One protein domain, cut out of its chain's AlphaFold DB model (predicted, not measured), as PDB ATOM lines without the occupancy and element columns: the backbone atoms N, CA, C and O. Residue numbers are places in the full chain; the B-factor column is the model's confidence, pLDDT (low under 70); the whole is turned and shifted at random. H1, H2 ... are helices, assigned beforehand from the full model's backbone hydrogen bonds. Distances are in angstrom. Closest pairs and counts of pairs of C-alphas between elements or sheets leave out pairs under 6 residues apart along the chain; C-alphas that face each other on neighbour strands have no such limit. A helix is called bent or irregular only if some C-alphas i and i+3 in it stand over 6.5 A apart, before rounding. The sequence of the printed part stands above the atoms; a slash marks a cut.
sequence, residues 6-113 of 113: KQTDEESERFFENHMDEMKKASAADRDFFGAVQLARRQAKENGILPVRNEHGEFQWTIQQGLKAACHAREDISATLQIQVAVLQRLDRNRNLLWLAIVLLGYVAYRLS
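AT A GLANCE: This is residues 6 to 113 of the 113 residues of an uncharacterized protein of Deltaproteobacteria bacterium (UniProt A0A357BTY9). Three helices fold back side by side in a row, with H2 between H1 and the long, kinked H3, whose residues 91 to 112 stick out as an arm. The printed part has 108 residues, three named helices in the order H1, H2, H3 and no named strand: all helix, extended, radius of gyration of the C-alphas 21.5 A, spans 79 by 29 by 15 A.

HOW THE PARTS SIT: Start at H1, residues 6 to 23: its residues 17 to 23 alone touch H2, residues 28 to 46, in a hairpin, opposite ways at a shallow tilt of 20 degrees; the closest C-alphas, of Met 20 and Phe 34, are 5.9 A apart. Next, H2 touches H3, residues 63 to 112, with residues 32 to 40 alone, a second hairpin at a shallow tilt of 21 degrees; the closest C-alphas, of Ala 36 and Ile 83, are 5.7 A apart. H1 and H3 are apart. Every O i to N i+4 pair is within hydrogen-bond range in H1 and H2, 42 of 46 in H3.

IN THESE COORDINATES: Find C-alpha 6 at (-41.211, -10.372, -12.450); H1 runs 25.8 A, H2 27.0 A, and H3 72.3 A to C-alpha 112 at (-5.992, -59.199, -47.379). Look near residue 72 for H3's kink of 56 degrees; H3 is neither bent nor irregular, but only just: C-alphas 71 and 74 are 6.4 A apart.

THE WHOLE: The farthest C-alphas, of Glu 55 and Ser 113, are 79.1 A apart, and the printed part has no cut. The H2 to H3 link, residues 47 to 62, is long. Residues 66 to 83 have pLDDT under 70.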
ATOM      1  N   LYS A   6     -42.098 -10.585 -11.302       80.38
ATOM      2  CA  LYS A   6     -41.211 -10.372 -12.450       80.38
ATOM      3  C   LYS A   6     -39.813 -10.938 -12.198       80.38
ATOM      4  O   LYS A   6     -39.229 -11.568 -13.072       80.38
ATOM      5  N   GLN A   7     -39.294 -10.741 -10.990       84.94
ATOM      6  CA  GLN A   7     -37.986 -11.254 -10.593       84.94
ATOM      7  C   GLN A   7     -38.007 -12.786 -10.463       84.94
ATOM      8  O   GLN A   7     -37.079 -13.455 -10.904       84.94
ATOM      9  N   THR A   8     -39.103 -13.350  -9.947       84.75
ATOM     10  CA  THR A   8     -39.321 -14.804  -9.881       84.75
ATOM     11  C   THR A   8     -39.403 -15.452 -11.268       84.75
ATOM     12  O   THR A   8     -38.857 -16.537 -11.476       84.75
ATOM     13  N   ASP A   9     -40.053 -14.797 -12.230       82.75
ATOM     14  CA  ASP A   9     -40.140 -15.278 -13.610       82.75
ATOM     15  C   ASP A   9     -38.762 -15.230 -14.302       82.75
ATOM     16  O   ASP A   9     -38.384 -16.168 -15.009       82.75
ATOM     17  N   GLU A  10     -37.959 -14.191 -14.047       85.38
ATOM     18  CA  GLU A  10     -36.574 -14.100 -14.534       85.38
ATOM     19  C   GLU A  10     -35.662 -15.187 -13.938       85.38
ATOM     20  O   GLU A  10     -34.857 -15.784 -14.659       85.38
ATOM     21  N   GLU A  11     -35.795 -15.480 -12.643       88.12
ATOM     22  CA  GLU A  11     -35.063 -16.565 -11.979       88.12
ATOM     23  C   GLU A  11     -35.480 -17.942 -12.501       88.12
ATOM     24  O   GLU A  11     -34.621 -18.782 -12.771       88.12
ATOM     25  N   SER A  12     -36.780 -18.152 -12.709       85.44
ATOM     26  CA  SER A  12     -37.314 -19.392 -13.283       85.44
ATOM     27  C   SER A  12     -36.787 -19.621 -14.698       85.44
ATOM     28  O   SER A  12     -36.433 -20.744 -15.058       85.44
ATOM     29  N   GLU A  13     -36.671 -18.557 -15.494       86.19
ATOM     30  CA  GLU A  13     -36.109 -18.653 -16.838       86.19
ATOM     31  C   GLU A  13     -34.609 -18.963 -16.806       86.19
ATOM     32  O   GLU A  13     -34.142 -19.815 -17.557       86.19
ATOM     33  N   ARG A  14     -33.848 -18.345 -15.894       89.56
ATOM     34  CA  ARG A  14     -32.432 -18.697 -15.694       89.56
ATOM     35  C   ARG A  14     -32.261 -20.145 -15.250       89.56
ATOM     36  O   ARG A  14     -31.346 -20.818 -15.719       89.56
ATOM     37  N   PHE A  15     -33.130 -20.631 -14.367       90.44
ATOM     38  CA  PHE A  15     -33.123 -22.025 -13.945       90.44
ATOM     39  C   PHE A  15     -33.385 -22.962 -15.128       90.44
ATOM     40  O   PHE A  15     -32.646 -23.928 -15.313       90.44
ATOM     41  N   PHE A  16     -34.380 -22.649 -15.962       89.12
ATOM     42  CA  PHE A  16     -34.657 -23.405 -17.180       89.12
ATOM     43  C   PHE A  16     -33.446 -23.436 -18.121       89.12
ATOM     44  O   PHE A  16     -33.047 -24.509 -18.566       89.12
ATOM     45  N   GLU A  17     -32.837 -22.281 -18.393       90.69
ATOM     46  CA  GLU A  17     -31.660 -22.157 -19.260       90.69
ATOM     47  C   GLU A  17     -30.487 -23.012 -18.756       90.69
ATOM     48  O   GLU A  17     -29.931 -23.813 -19.510       90.69
ATOM     49  N   ASN A  18     -30.175 -22.918 -17.460       92.56
ATOM     50  CA  ASN A  18     -29.120 -23.714 -16.835       92.56
ATOM     51  C   ASN A  18     -29.430 -25.215 -16.887       92.56
ATOM     52  O   ASN A  18     -28.553 -26.015 -17.210       92.56
ATOM     53  N   HIS A  19     -30.678 -25.600 -16.613       89.44
ATOM     54  CA  HIS A  19     -31.096 -26.995 -16.658       89.44
ATOM     55  C   HIS A  19     -30.985 -27.568 -18.077       89.44
ATOM     56  O   HIS A  19     -30.456 -28.662 -18.265       89.44
ATOM     57  N   MET A  20     -31.405 -26.818 -19.100       88.50
ATOM     58  CA  MET A  20     -31.234 -27.235 -20.495       88.50
ATOM     59  C   MET A  20     -29.754 -27.382 -20.860       88.50
ATOM     60  O   MET A  20     -29.381 -28.354 -21.518       88.50
ATOM     61  N   ASP A  21     -28.892 -26.466 -20.419       91.69
ATOM     62  CA  ASP A  21     -27.450 -26.543 -20.674       91.69
ATOM     63  C   ASP A  21     -26.773 -27.734 -19.981       91.69
ATOM     64  O   ASP A  21     -25.818 -28.297 -20.523       91.69
ATOM     65  N   GLU A  22     -27.266 -28.163 -18.820       91.31
ATOM     66  CA  GLU A  22     -26.840 -29.413 -18.186       91.31
ATOM     67  C   GLU A  22     -27.297 -30.636 -18.979       91.31
ATOM     68  O   GLU A  22     -26.477 -31.502 -19.295       91.31
ATOM     69  N   MET A  23     -28.568 -30.681 -19.380       85.56
ATOM     70  CA  MET A  23     -29.134 -31.815 -20.116       85.56
ATOM     71  C   MET A  23     -28.435 -32.041 -21.466       85.56
ATOM     72  O   MET A  23     -28.178 -33.180 -21.854       85.56
ATOM     73  N   LYS A  24     -27.993 -30.976 -22.148       88.12
ATOM     74  CA  LYS A  24     -27.196 -31.071 -23.390       88.12
ATOM     75  C   LYS A  24     -25.846 -31.778 -23.241       88.12
ATOM     76  O   LYS A  24     -25.228 -32.132 -24.250       88.12
ATOM     77  N   LYS A  25     -25.322 -31.913 -22.019       89.88
ATOM     78  CA  LYS A  25     -24.005 -32.524 -21.775       89.88
ATOM     79  C   LYS A  25     -24.065 -34.050 -21.739       89.88
ATOM     80  O   LYS A  25     -23.022 -34.670 -21.925       89.88
ATOM     81  N   ALA A  26     -25.244 -34.640 -21.534       85.81
ATOM     82  CA  ALA A  26     -25.403 -36.081 -21.335       85.81
ATOM     83  C   ALA A  26     -25.035 -36.900 -22.583       85.81
ATOM     84  O   ALA A  26     -24.278 -37.867 -22.505       85.81
ATOM     85  N   SER A  27     -25.516 -36.490 -23.755       85.81
ATOM     86  CA  SER A  27     -25.172 -37.134 -25.018       85.81
ATOM     87  C   SER A  27     -25.259 -36.159 -26.185       85.81
ATOM     88  O   SER A  27     -25.832 -35.075 -26.091       85.81
ATOM     89  N   ALA A  28     -24.732 -36.562 -27.343       77.06
ATOM     90  CA  ALA A  28     -24.946 -35.802 -28.569       77.06
ATOM     91  C   ALA A  28     -26.440 -35.697 -28.937       77.06
ATOM     92  O   ALA A  28     -26.816 -34.766 -29.629       77.06
ATOM     93  N   ALA A  29     -27.292 -36.653 -28.522       75.81
ATOM     94  CA  ALA A  29     -28.719 -36.647 -28.891       75.81
ATOM     95  C   ALA A  29     -29.460 -35.625 -28.050       75.81
ATOM     96  O   ALA A  29     -30.216 -34.809 -28.566       75.81
ATOM     97  N   ASP A  30     -29.139 -35.642 -26.764       80.12
ATOM     98  CA  ASP A  30     -29.627 -34.684 -25.793       80.12
ATOM     99  C   ASP A  30     -29.179 -33.273 -26.173       80.12
ATOM    100  O   ASP A  30     -29.972 -32.340 -26.126       80.12
ATOM    101  N   ARG A  31     -27.941 -33.100 -26.652       83.38
ATOM    102  CA  ARG A  31     -27.462 -31.804 -27.144       83.38
ATOM    103  C   ARG A  31     -28.343 -31.225 -28.248       83.38
ATOM    104  O   ARG A  31     -28.719 -30.057 -28.165       83.38
ATOM    105  N   ASP A  32     -28.645 -32.033 -29.257       78.12
ATOM    106  CA  ASP A  32     -29.439 -31.616 -30.412       78.12
ATOM    107  C   ASP A  32     -30.897 -31.343 -29.998       78.12
ATOM    108  O   ASP A  32     -31.464 -30.303 -30.333       78.12
ATOM    109  N   PHE A  33     -31.481 -32.237 -29.193       80.44
ATOM    110  CA  PHE A  33     -32.859 -32.125 -28.718       80.44
ATOM    111  C   PHE A  33     -33.059 -30.942 -27.761       80.44
ATOM    112  O   PHE A  33     -33.868 -30.055 -28.033       80.44
ATOM    113  N   PHE A  34     -32.306 -30.878 -26.660       84.44
ATOM    114  CA  PHE A  34     -32.435 -29.802 -25.672       84.44
ATOM    115  C   PHE A  34     -31.943 -28.454 -26.220       84.44
ATOM    116  O   PHE A  34     -32.421 -27.408 -25.789       84.44
ATOM    117  N   GLY A  35     -31.042 -28.458 -27.211       83.81
ATOM    118  CA  GLY A  35     -30.705 -27.276 -28.008       83.81
ATOM    119  C   GLY A  35     -31.908 -26.710 -28.760       83.81
ATOM    120  O   GLY A  35     -32.190 -25.518 -28.644       83.81
ATOM    121  N   ALA A  36     -32.649 -27.563 -29.471       78.75
ATOM    122  CA  ALA A  36     -33.858 -27.155 -30.182       78.75
ATOM    123  C   ALA A  36     -34.973 -26.696 -29.225       78.75
ATOM    124  O   ALA A  36     -35.607 -25.673 -29.468       78.75
ATOM    125  N   VAL A  37     -35.173 -27.394 -28.100       81.69
ATOM    126  CA  VAL A  37     -36.160 -27.009 -27.074       81.69
ATOM    127  C   VAL A  37     -35.848 -25.631 -26.479       81.69
ATOM    128  O   VAL A  37     -36.742 -24.792 -26.361       81.69
ATOM    129  N   GLN A  38     -34.583 -25.367 -26.135       86.69
ATOM    130  CA  GLN A  38     -34.164 -24.063 -25.615       86.69
ATOM    131  C   GLN A  38     -34.364 -22.953 -26.658       86.69
ATOM    132  O   GLN A  38     -34.869 -21.883 -26.323       86.69
ATOM    133  N   LEU A  39     -34.027 -23.210 -27.928       84.25
ATOM    134  CA  LEU A  39     -34.231 -22.251 -29.017       84.25
ATOM    135  C   LEU A  39     -35.716 -21.915 -29.212       84.25
ATOM    136  O   LEU A  39     -36.072 -20.738 -29.264       84.25
ATOM    137  N   ALA A  40     -36.583 -22.931 -29.247       79.56
ATOM    138  CA  ALA A  40     -38.024 -22.748 -29.383       79.56
ATOM    139  C   ALA A  40     -38.607 -21.917 -28.229       79.56
ATOM    140  O   ALA A  40     -39.411 -21.011 -28.452       79.56
ATOM    141  N   ARG A  41     -38.155 -22.158 -26.989       83.38
ATOM    142  CA  ARG A  41     -38.602 -21.371 -25.833       83.38
ATOM    143  C   ARG A  41     -38.155 -19.911 -25.912       83.38
ATOM    144  O   ARG A  41     -38.959 -19.025 -25.628       83.38
ATOM    145  N   ARG A  42     -36.914 -19.642 -26.335       85.31
ATOM    146  CA  ARG A  42     -36.419 -18.267 -26.539       85.31
ATOM    147  C   ARG A  42     -37.241 -17.524 -27.588       85.31
ATOM    148  O   ARG A  42     -37.661 -16.401 -27.329       85.31
ATOM    149  N   GLN A  43     -37.559 -18.177 -28.705       81.38
ATOM    150  CA  GLN A  43     -38.427 -17.609 -29.742       81.38
ATOM    151  C   GLN A  43     -39.836 -17.314 -29.206       81.38
ATOM    152  O   GLN A  43     -40.365 -16.226 -29.426       81.38
ATOM    153  N   ALA A  44     -40.420 -18.227 -28.424       78.19
ATOM    154  CA  ALA A  44     -41.713 -17.985 -27.784       78.19
ATOM    155  C   ALA A  44     -41.668 -16.789 -26.808       78.19
ATOM    156  O   ALA A  44     -42.601 -15.983 -26.729       78.19
ATOM    157  N   LYS A  45     -40.563 -16.623 -26.080       80.94
ATOM    158  CA  LYS A  45     -40.367 -15.465 -25.204       80.94
ATOM    159  C   LYS A  45     -40.270 -14.160 -25.999       80.94
ATOM    160  O   LYS A  45     -40.967 -13.206 -25.665       80.94
ATOM    161  N   GLU A  46     -39.456 -14.124 -27.052       80.69
ATOM    162  CA  GLU A  46     -39.272 -12.949 -27.923       80.69
ATOM    163  C   GLU A  46     -40.573 -12.533 -28.622       80.69
ATOM    164  O   GLU A  46     -40.901 -11.348 -28.682       80.69
ATOM    165  N   ASN A  47     -41.373 -13.505 -29.061       74.62
ATOM    166  CA  ASN A  47     -42.675 -13.259 -29.688       74.62
ATOM    167  C   ASN A  47     -43.760 -12.832 -28.678       74.62
ATOM    168  O   ASN A  47     -44.856 -12.398 -29.070       74.62
ATOM    169  N   GLY A  48     -43.450 -12.914 -27.379       75.44
ATOM    170  CA  GLY A  48     -44.324 -12.530 -26.278       75.44
ATOM    171  C   GLY A  48     -45.502 -13.480 -26.084       75.44
ATOM    172  O   GLY A  48     -46.542 -13.030 -25.617       75.44
ATOM    173  N   ILE A  49     -45.371 -14.755 -26.469       75.88
ATOM    174  CA  ILE A  49     -46.443 -15.770 -26.381       75.88
ATOM    175  C   ILE A  49     -46.462 -16.502 -25.033       75.88
ATOM    176  O   ILE A  49     -47.445 -17.170 -24.729       75.88
ATOM    177  N   LEU A  50     -45.419 -16.364 -24.210       77.88
ATOM    178  CA  LEU A  50     -45.393 -16.945 -22.867       77.88
ATOM    179  C   LEU A  50     -46.285 -16.149 -21.892       77.88
ATOM    180  O   LEU A  50     -46.255 -14.915 -21.917       77.88
ATOM    181  N   PRO A  51     -47.050 -16.820 -21.015       76.12
ATOM    182  CA  PRO A  51     -47.871 -16.146 -20.016       76.12
ATOM    183  C   PRO A  51     -47.003 -15.460 -18.958       76.12
ATOM    184  O   PRO A  51     -45.925 -15.946 -18.614       76.12
ATOM    185  N   VAL A  52     -47.503 -14.352 -18.410       79.12
ATOM    186  CA  VAL A  52     -46.843 -13.590 -17.337       79.12
ATOM    187  C   VAL A  52     -47.727 -13.626 -16.097       79.12
ATOM    188  O   VAL A  52     -48.957 -13.668 -16.209       79.12
ATOM    189  N   ARG A  53     -47.118 -13.648 -14.911       81.00
ATOM    190  CA  ARG A  53     -47.874 -13.638 -13.658       81.00
ATOM    191  C   ARG A  53     -48.439 -12.255 -13.346       81.00
ATOM    192  O   ARG A  53     -47.758 -11.245 -13.515       81.00
ATOM    193  N   ASN A  54     -49.684 -12.219 -12.881       80.12
ATOM    194  CA  ASN A  54     -50.305 -11.010 -12.343       80.12
ATOM    195  C   ASN A  54     -49.829 -10.731 -10.904       80.12
ATOM    196  O   ASN A  54     -49.036 -11.479 -10.332       80.12
ATOM    197  N   GLU A  55     -50.333  -9.661 -10.292       80.56
ATOM    198  CA  GLU A  55     -49.999  -9.264  -8.914       80.56
ATOM    199  C   GLU A  55     -50.340 -10.347  -7.870       80.56
ATOM    200  O   GLU A  55     -49.724 -10.417  -6.805       80.56
ATOM    201  N   HIS A  56     -51.264 -11.251  -8.203       80.56
ATOM    202  CA  HIS A  56     -51.667 -12.385  -7.373       80.56
ATOM    203  C   HIS A  56     -50.841 -13.659  -7.632       80.56
ATOM    204  O   HIS A  56     -51.063 -14.675  -6.978       80.56
ATOM    205  N   GLY A  57     -49.872 -13.613  -8.552       76.81
ATOM    206  CA  GLY A  57     -49.019 -14.749  -8.907       76.81
ATOM    207  C   GLY A  57     -49.663 -15.748  -9.873       76.81
ATOM    208  O   GLY A  57     -49.072 -16.792 -10.149       76.81
ATOM    209  N   GLU A  58     -50.847 -15.446 -10.406       81.12
ATOM    210  CA  GLU A  58     -51.544 -16.289 -11.374       81.12
ATOM    211  C   GLU A  58     -51.056 -15.997 -12.791       81.12
ATOM    212  O   GLU A  58     -50.885 -14.839 -13.176       81.12
ATOM    213  N   PHE A  59     -50.871 -17.041 -13.600       79.69
ATOM    214  CA  PHE A  59     -50.529 -16.876 -15.009       79.69
ATOM    215  C   PHE A  59     -51.706 -16.280 -15.782       79.69
ATOM    216  O   PHE A  59     -52.765 -16.900 -15.888       79.69
ATOM    217  N   GLN A  60     -51.498 -15.104 -16.372       75.19
ATOM    218  CA  GLN A  60     -52.467 -14.478 -17.260       75.19
ATOM    219  C   GLN A  60     -52.008 -14.538 -18.711       75.19
ATOM    220  O   GLN A  60     -50.847 -14.297 -19.047       75.19
ATOM    221  N   TRP A  61     -52.978 -14.842 -19.568       74.31
ATOM    222  CA  TRP A  61     -52.849 -14.796 -21.013       74.31
ATOM    223  C   TRP A  61     -53.608 -13.579 -21.518       74.31
ATOM    224  O   TRP A  61     -54.797 -13.409 -21.245       74.31
ATOM    225  N   THR A  62     -52.934 -12.723 -22.272       76.00
ATOM    226  CA  THR A  62     -53.602 -11.618 -22.956       76.00
ATOM    227  C   THR A  62     -54.358 -12.132 -24.183       76.00
ATOM    228  O   THR A  62     -53.994 -13.133 -24.799       76.00
ATOM    229  N   ILE A  63     -55.392 -11.404 -24.608       74.38
ATOM    230  CA  ILE A  63     -56.134 -11.726 -25.840       74.38
ATOM    231  C   ILE A  63     -55.196 -11.719 -27.059       74.38
ATOM    232  O   ILE A  63     -55.324 -12.560 -27.948       74.38
ATOM    233  N   GLN A  64     -54.206 -10.820 -27.083       74.31
ATOM    234  CA  GLN A  64     -53.185 -10.792 -28.131       74.31
ATOM    235  C   GLN A  64     -52.295 -12.035 -28.114       74.31
ATOM    236  O   GLN A  64     -51.952 -12.526 -29.184       74.31
ATOM    237  N   GLN A  65     -51.956 -12.576 -26.941       72.50
ATOM    238  CA  GLN A  65     -51.253 -13.856 -26.826       72.50
ATOM    239  C   GLN A  65     -52.101 -15.018 -27.328       72.50
ATOM    240  O   GLN A  65     -51.574 -15.865 -28.033       72.50
ATOM    241  N   GLY A  66     -53.406 -15.033 -27.043       66.00
ATOM    242  CA  GLY A  66     -54.325 -16.045 -27.574       66.00
ATOM    243  C   GLY A  66     -54.460 -15.990 -29.100       66.00
ATOM    244  O   GLY A  66     -54.383 -17.019 -29.765       66.00
ATOM    245  N   LEU A  67     -54.583 -14.789 -29.672       69.94
ATOM    246  CA  LEU A  67     -54.605 -14.570 -31.126       69.94
ATOM    247  C   LEU A  67     -53.274 -14.944 -31.783       69.94
ATOM    248  O   LEU A  67     -53.260 -15.630 -32.803       69.94
ATOM    249  N   LYS A  68     -52.156 -14.533 -31.176       68.31
ATOM    250  CA  LYS A  68     -50.818 -14.919 -31.615       68.31
ATOM    251  C   LYS A  68     -50.639 -16.427 -31.533       68.31
ATOM    252  O   LYS A  68     -50.228 -16.997 -32.522       68.31
ATOM    253  N   ALA A  69     -51.012 -17.083 -30.438       64.75
ATOM    254  CA  ALA A  69     -50.948 -18.537 -30.292       64.75
ATOM    255  C   ALA A  69     -51.827 -19.260 -31.325       64.75
ATOM    256  O   ALA A  69     -51.393 -20.242 -31.911       64.75
ATOM    257  N   ALA A  70     -53.021 -18.743 -31.637       64.56
ATOM    258  CA  ALA A  70     -53.871 -19.298 -32.691       64.56
ATOM    259  C   ALA A  70     -53.243 -19.158 -34.094       64.56
ATOM    260  O   ALA A  70     -53.323 -20.085 -34.899       64.56
ATOM    261  N   CYS A  71     -52.564 -18.041 -34.385       64.44
ATOM    262  CA  CYS A  71     -51.771 -17.877 -35.610       64.44
ATOM    263  C   CYS A  71     -50.460 -18.695 -35.595       64.44
ATOM    264  O   CYS A  71     -50.031 -19.198 -36.635       64.44
ATOM    265  N   HIS A  72     -49.853 -18.862 -34.420       59.69
ATOM    266  CA  HIS A  72     -48.589 -19.551 -34.154       59.69
ATOM    267  C   HIS A  72     -48.755 -21.042 -33.833       59.69
ATOM    268  O   HIS A  72     -47.757 -21.736 -33.703       59.69
ATOM    269  N   ALA A  73     -49.963 -21.610 -33.860       55.56
ATOM    270  CA  ALA A  73     -50.142 -23.062 -33.978       55.56
ATOM    271  C   ALA A  73     -49.416 -23.607 -35.234       55.56
ATOM    272  O   ALA A  73     -49.011 -24.766 -35.302       55.56
ATOM    273  N   ARG A  74     -49.178 -22.731 -36.222       50.66
ATOM    274  CA  ARG A  74     -48.309 -22.956 -37.386       50.66
ATOM    275  C   ARG A  74     -46.804 -22.860 -37.074       50.66
ATOM    276  O   ARG A  74     -46.002 -23.458 -37.784       50.66
ATOM    277  N   GLU A  75     -46.421 -22.134 -36.030       51.91
ATOM    278  CA  GLU A  75     -45.056 -22.059 -35.490       51.91
ATOM    279  C   GLU A  75     -44.735 -23.191 -34.504       51.91
ATOM    280  O   GLU A  75     -43.594 -23.639 -34.497       51.91
ATOM    281  N   ASP A  76     -45.697 -23.754 -33.774       57.72
ATOM    282  CA  ASP A  76     -45.479 -24.997 -33.007       57.72
ATOM    283  C   ASP A  76     -45.109 -26.169 -33.932       57.72
ATOM    284  O   ASP A  76     -44.249 -27.000 -33.617       57.72
ATOM    285  N   ILE A  77     -45.676 -26.185 -35.143       56.78
ATOM    286  CA  ILE A  77     -45.228 -27.061 -36.236       56.78
ATOM    287  C   ILE A  77     -43.772 -26.754 -36.614       56.78
ATOM    288  O   ILE A  77     -43.012 -27.680 -36.881       56.78
ATOM    289  N   SER A  78     -43.349 -25.486 -36.596       58.53
ATOM    290  CA  SER A  78     -41.963 -25.093 -36.885       58.53
ATOM    291  C   SER A  78     -40.981 -25.522 -35.788       58.53
ATOM    292  O   SER A  78     -39.905 -26.012 -36.113       58.53
ATOM    293  N   ALA A  79     -41.357 -25.436 -34.508       62.47
ATOM    294  CA  ALA A  79     -40.552 -25.930 -33.389       62.47
ATOM    295  C   ALA A  79     -40.437 -27.462 -33.427       62.47
ATOM    296  O   ALA A  79     -39.350 -28.025 -33.281       62.47
ATOM    297  N   THR A  80     -41.542 -28.145 -33.737       67.62
ATOM    298  CA  THR A  80     -41.557 -29.597 -33.966       67.62
ATOM    299  C   THR A  80     -40.683 -29.978 -35.165       67.62
ATOM    300  O   THR A  80     -39.905 -30.928 -35.088       67.62
ATOM    301  N   LEU A  81     -40.745 -29.208 -36.256       63.50
ATOM    302  CA  LEU A  81     -39.884 -29.369 -37.428       63.50
ATOM    303  C   LEU A  81     -38.413 -29.129 -37.091       63.50
ATOM    304  O   LEU A  81     -37.580 -29.884 -37.570       63.50
ATOM    305  N   GLN A  82     -38.067 -28.146 -36.258       67.31
ATOM    306  CA  GLN A  82     -36.682 -27.924 -35.828       67.31
ATOM    307  C   GLN A  82     -36.133 -29.143 -35.075       67.31
ATOM    308  O   GLN A  82     -35.031 -29.606 -35.375       67.31
ATOM    309  N   ILE A  83     -36.926 -29.719 -34.164       69.69
ATOM    310  CA  ILE A  83     -36.565 -30.956 -33.457       69.69
ATOM    311  C   ILE A  83     -36.406 -32.118 -34.452       69.69
ATOM    312  O   ILE A  83     -35.407 -32.837 -34.415       69.69
ATOM    313  N   GLN A  84     -37.352 -32.292 -35.378       75.88
ATOM    314  CA  GLN A  84     -37.286 -33.354 -36.389       75.88
ATOM    315  C   GLN A  84     -36.103 -33.185 -37.351       75.88
ATOM    316  O   GLN A  84     -35.453 -34.170 -37.698       75.88
ATOM    317  N   VAL A  85     -35.781 -31.956 -37.756       78.31
ATOM    318  CA  VAL A  85     -34.627 -31.643 -38.607       78.31
ATOM    319  C   VAL A  85     -33.329 -32.010 -37.896       78.31
ATOM    320  O   VAL A  85     -32.468 -32.631 -38.517       78.31
ATOM    321  N   ALA A  86     -33.199 -31.711 -36.603       71.75
ATOM    322  CA  ALA A  86     -32.025 -32.100 -35.826       71.75
ATOM    323  C   ALA A  86     -31.850 -33.634 -35.782       71.75
ATOM    324  O   ALA A  86     -30.757 -34.155 -36.021       71.75
ATOM    325  N   VAL A  87     -32.947 -34.379 -35.588       77.69
ATOM    326  CA  VAL A  87     -32.941 -35.852 -35.650       77.69
ATOM    327  C   VAL A  87     -32.551 -36.359 -37.046       77.69
ATOM    328  O   VAL A  87     -31.729 -37.271 -37.164       77.69
ATOM    329  N   LEU A  88     -33.094 -35.763 -38.111       80.44
ATOM    330  CA  LEU A  88     -32.797 -36.139 -39.497       80.44
ATOM    331  C   LEU A  88     -31.336 -35.871 -39.879       80.44
ATOM    332  O   LEU A  88     -30.697 -36.732 -40.485       80.44
ATOM    333  N   GLN A  89     -30.776 -34.723 -39.491       80.25
ATOM    334  CA  GLN A  89     -29.367 -34.391 -39.730       80.25
ATOM    335  C   GLN A  89     -28.430 -35.400 -39.066       80.25
ATOM    336  O   GLN A  89     -27.426 -35.823 -39.647       80.25
ATOM    337  N   ARG A  90     -28.776 -35.844 -37.857       76.50
ATOM    338  CA  ARG A  90     -28.030 -36.889 -37.164       76.50
ATOM    339  C   ARG A  90     -28.128 -38.238 -37.875       76.50
ATOM    340  O   ARG A  90     -27.122 -38.943 -37.976       76.50
ATOM    341  N   LEU A  91     -29.307 -38.592 -38.386       82.94
ATOM    342  CA  LEU A  91     -29.491 -39.809 -39.174       82.94
ATOM    343  C   LEU A  91     -28.616 -39.790 -40.439       82.94
ATOM    344  O   LEU A  91     -27.954 -40.780 -40.744       82.94
ATOM    345  N   ASP A  92     -28.558 -38.651 -41.131       85.19
ATOM    346  CA  ASP A  92     -27.723 -38.474 -42.322       85.19
ATOM    347  C   ASP A  92     -26.225 -38.582 -42.000       85.19
ATOM    348  O   ASP A  92     -25.472 -39.290 -42.673       85.19
ATOM    349  N   ARG A  93     -25.788 -37.981 -40.890       83.44
ATOM    350  CA  ARG A  93     -24.407 -38.108 -40.414       83.44
ATOM    351  C   ARG A  93     -24.042 -39.558 -40.082       83.44
ATOM    352  O   ARG A  93     -22.960 -40.012 -40.454       83.44
ATOM    353  N   ASN A  94     -24.944 -40.301 -39.440       86.88
ATOM    354  CA  ASN A  94     -24.754 -41.728 -39.167       86.88
ATOM    355  C   ASN A  94     -24.689 -42.554 -40.458       86.88
ATOM    356  O   ASN A  94     -23.849 -43.443 -40.574       86.88
ATOM    357  N   ARG A  95     -25.527 -42.233 -41.450       90.31
ATOM    358  CA  ARG A  95     -25.485 -42.859 -42.778       90.31
ATOM    359  C   ARG A  95     -24.138 -42.632 -43.467       90.31
ATOM    360  O   ARG A  95     -23.581 -43.568 -44.032       90.31
ATOM    361  N   ASN A  96     -23.580 -41.427 -43.383       90.00
ATOM    362  CA  ASN A  96     -22.271 -41.118 -43.968       90.00
ATOM    363  C   ASN A  96     -21.129 -41.867 -43.259       90.00
ATOM    364  O   ASN A  96     -20.220 -42.371 -43.916       90.00
ATOM    365  N   LEU A  97     -21.199 -42.003 -41.930       90.56
ATOM    366  CA  LEU A  97     -20.249 -42.822 -41.170       90.56
ATOM    367  C   LEU A  97     -20.339 -44.309 -41.540       90.56
ATOM    368  O   LEU A  97     -19.307 -44.967 -41.659       90.56
ATOM    369  N   LEU A  98     -21.548 -44.826 -41.774       92.06
ATOM    370  CA  LEU A  98     -21.754 -46.196 -42.249       92.06
ATOM    371  C   LEU A  98     -21.083 -46.415 -43.613       92.06
ATOM    372  O   LEU A  98     -20.373 -47.401 -43.796       92.06
ATOM    373  N   TRP A  99     -21.257 -45.480 -44.549       94.75
ATOM    374  CA  TRP A  99     -20.603 -45.549 -45.859       94.75
ATOM    375  C   TRP A  99     -19.080 -45.559 -45.752       94.75
ATOM    376  O   TRP A  99     -18.428 -46.383 -46.391       94.75
ATOM    377  N   LEU A 100     -18.511 -44.705 -44.899       94.19
ATOM    378  CA  LEU A 100     -17.076 -44.716 -44.614       94.19
ATOM    379  C   LEU A 100     -16.607 -46.065 -44.055       94.19
ATOM    380  O   LEU A 100     -15.579 -46.580 -44.492       94.19
ATOM    381  N   ALA A 101     -17.365 -46.656 -43.128       92.94
ATOM    382  CA  ALA A 101     -17.046 -47.965 -42.568       92.94
ATOM    383  C   ALA A 101     -17.068 -49.070 -43.638       92.94
ATOM    384  O   ALA A 101     -16.158 -49.894 -43.680       92.94
ATOM    385  N   ILE A 102     -18.057 -49.058 -44.537       94.88
ATOM    386  CA  ILE A 102     -18.146 -50.004 -45.660       94.88
ATOM    387  C   ILE A 102     -16.932 -49.864 -46.587       94.88
ATOM    388  O   ILE A 102     -16.319 -50.868 -46.943       94.88
ATOM    389  N   VAL A 103     -16.551 -48.635 -46.947       95.75
ATOM    390  CA  VAL A 103     -15.383 -48.377 -47.808       95.75
ATOM    391  C   VAL A 103     -14.091 -48.868 -47.150       95.75
ATOM    392  O   VAL A 103     -13.281 -49.526 -47.801       95.75
ATOM    393  N   LEU A 104     -13.913 -48.602 -45.853       94.88
ATOM    394  CA  LEU A 104     -12.763 -49.081 -45.083       94.88
ATOM    395  C   LEU A 104     -12.703 -50.611 -45.027       94.88
ATOM    396  O   LEU A 104     -11.639 -51.184 -45.259       94.88
ATOM    397  N   LEU A 105     -13.829 -51.277 -44.760       94.94
ATOM    398  CA  LEU A 105     -13.900 -52.741 -44.751       94.94
ATOM    399  C   LEU A 105     -13.597 -53.327 -46.133       94.94
ATOM    400  O   LEU A 105     -12.834 -54.285 -46.227       94.94
ATOM    401  N   GLY A 106     -14.127 -52.723 -47.200       96.25
ATOM    402  CA  GLY A 106     -13.818 -53.108 -48.577       96.25
ATOM    403  C   GLY A 106     -12.329 -52.977 -48.901       96.25
ATOM    404  O   GLY A 106     -11.747 -53.887 -49.485       96.25
ATOM    405  N   TYR A 107     -11.685 -51.891 -48.461       96.25
ATOM    406  CA  TYR A 107     -10.244 -51.695 -48.630       96.25
ATOM    407  C   TYR A 107      -9.414 -52.738 -47.869       96.25
ATOM    408  O   TYR A 107      -8.470 -53.303 -48.419       96.25
ATOM    409  N   VAL A 108      -9.770 -53.023 -46.613       94.69
ATOM    410  CA  VAL A 108      -9.084 -54.039 -45.800       94.69
ATOM    411  C   VAL A 108      -9.237 -55.428 -46.419       94.69
ATOM    412  O   VAL A 108      -8.246 -56.145 -46.531       94.69
ATOM    413  N   ALA A 109     -10.443 -55.785 -46.867       94.12
ATOM    414  CA  ALA A 109     -10.703 -57.050 -47.548       94.12
ATOM    415  C   ALA A 109      -9.904 -57.171 -48.853       94.12
ATOM    416  O   ALA A 109      -9.292 -58.207 -49.090       94.12
ATOM    417  N   TYR A 110      -9.839 -56.101 -49.654       95.06
ATOM    418  CA  TYR A 110      -9.015 -56.061 -50.864       95.06
ATOM    419  C   TYR A 110      -7.524 -56.257 -50.567       95.06
ATOM    420  O   TYR A 110      -6.840 -56.949 -51.305       95.06
ATOM    421  N   ARG A 111      -7.014 -55.667 -49.483       93.50
ATOM    422  CA  ARG A 111      -5.599 -55.776 -49.101       93.50
ATOM    423  C   ARG A 111      -5.223 -57.155 -48.541       93.50
ATOM    424  O   ARG A 111      -4.049 -57.509 -48.546       93.50
ATOM    425  N   LEU A 112      -6.184 -57.862 -47.950       88.19
ATOM    426  CA  LEU A 112      -5.992 -59.199 -47.379       88.19
ATOM    427  C   LEU A 112      -6.179 -60.322 -48.406       88.19
ATOM    428  O   LEU A 112      -5.757 -61.444 -48.125       88.19
ATOM    429  N   SER A 113      -6.831 -60.032 -49.536       74.12
ATOM    430  CA  SER A 113      -6.992 -60.964 -50.654       74.12
ATOM    431  C   SER A 113      -5.802 -60.924 -51.605       74.12
ATOM    432  O   SER A 113      -5.679 -61.927 -52.342       74.12
TER     433      SER A 113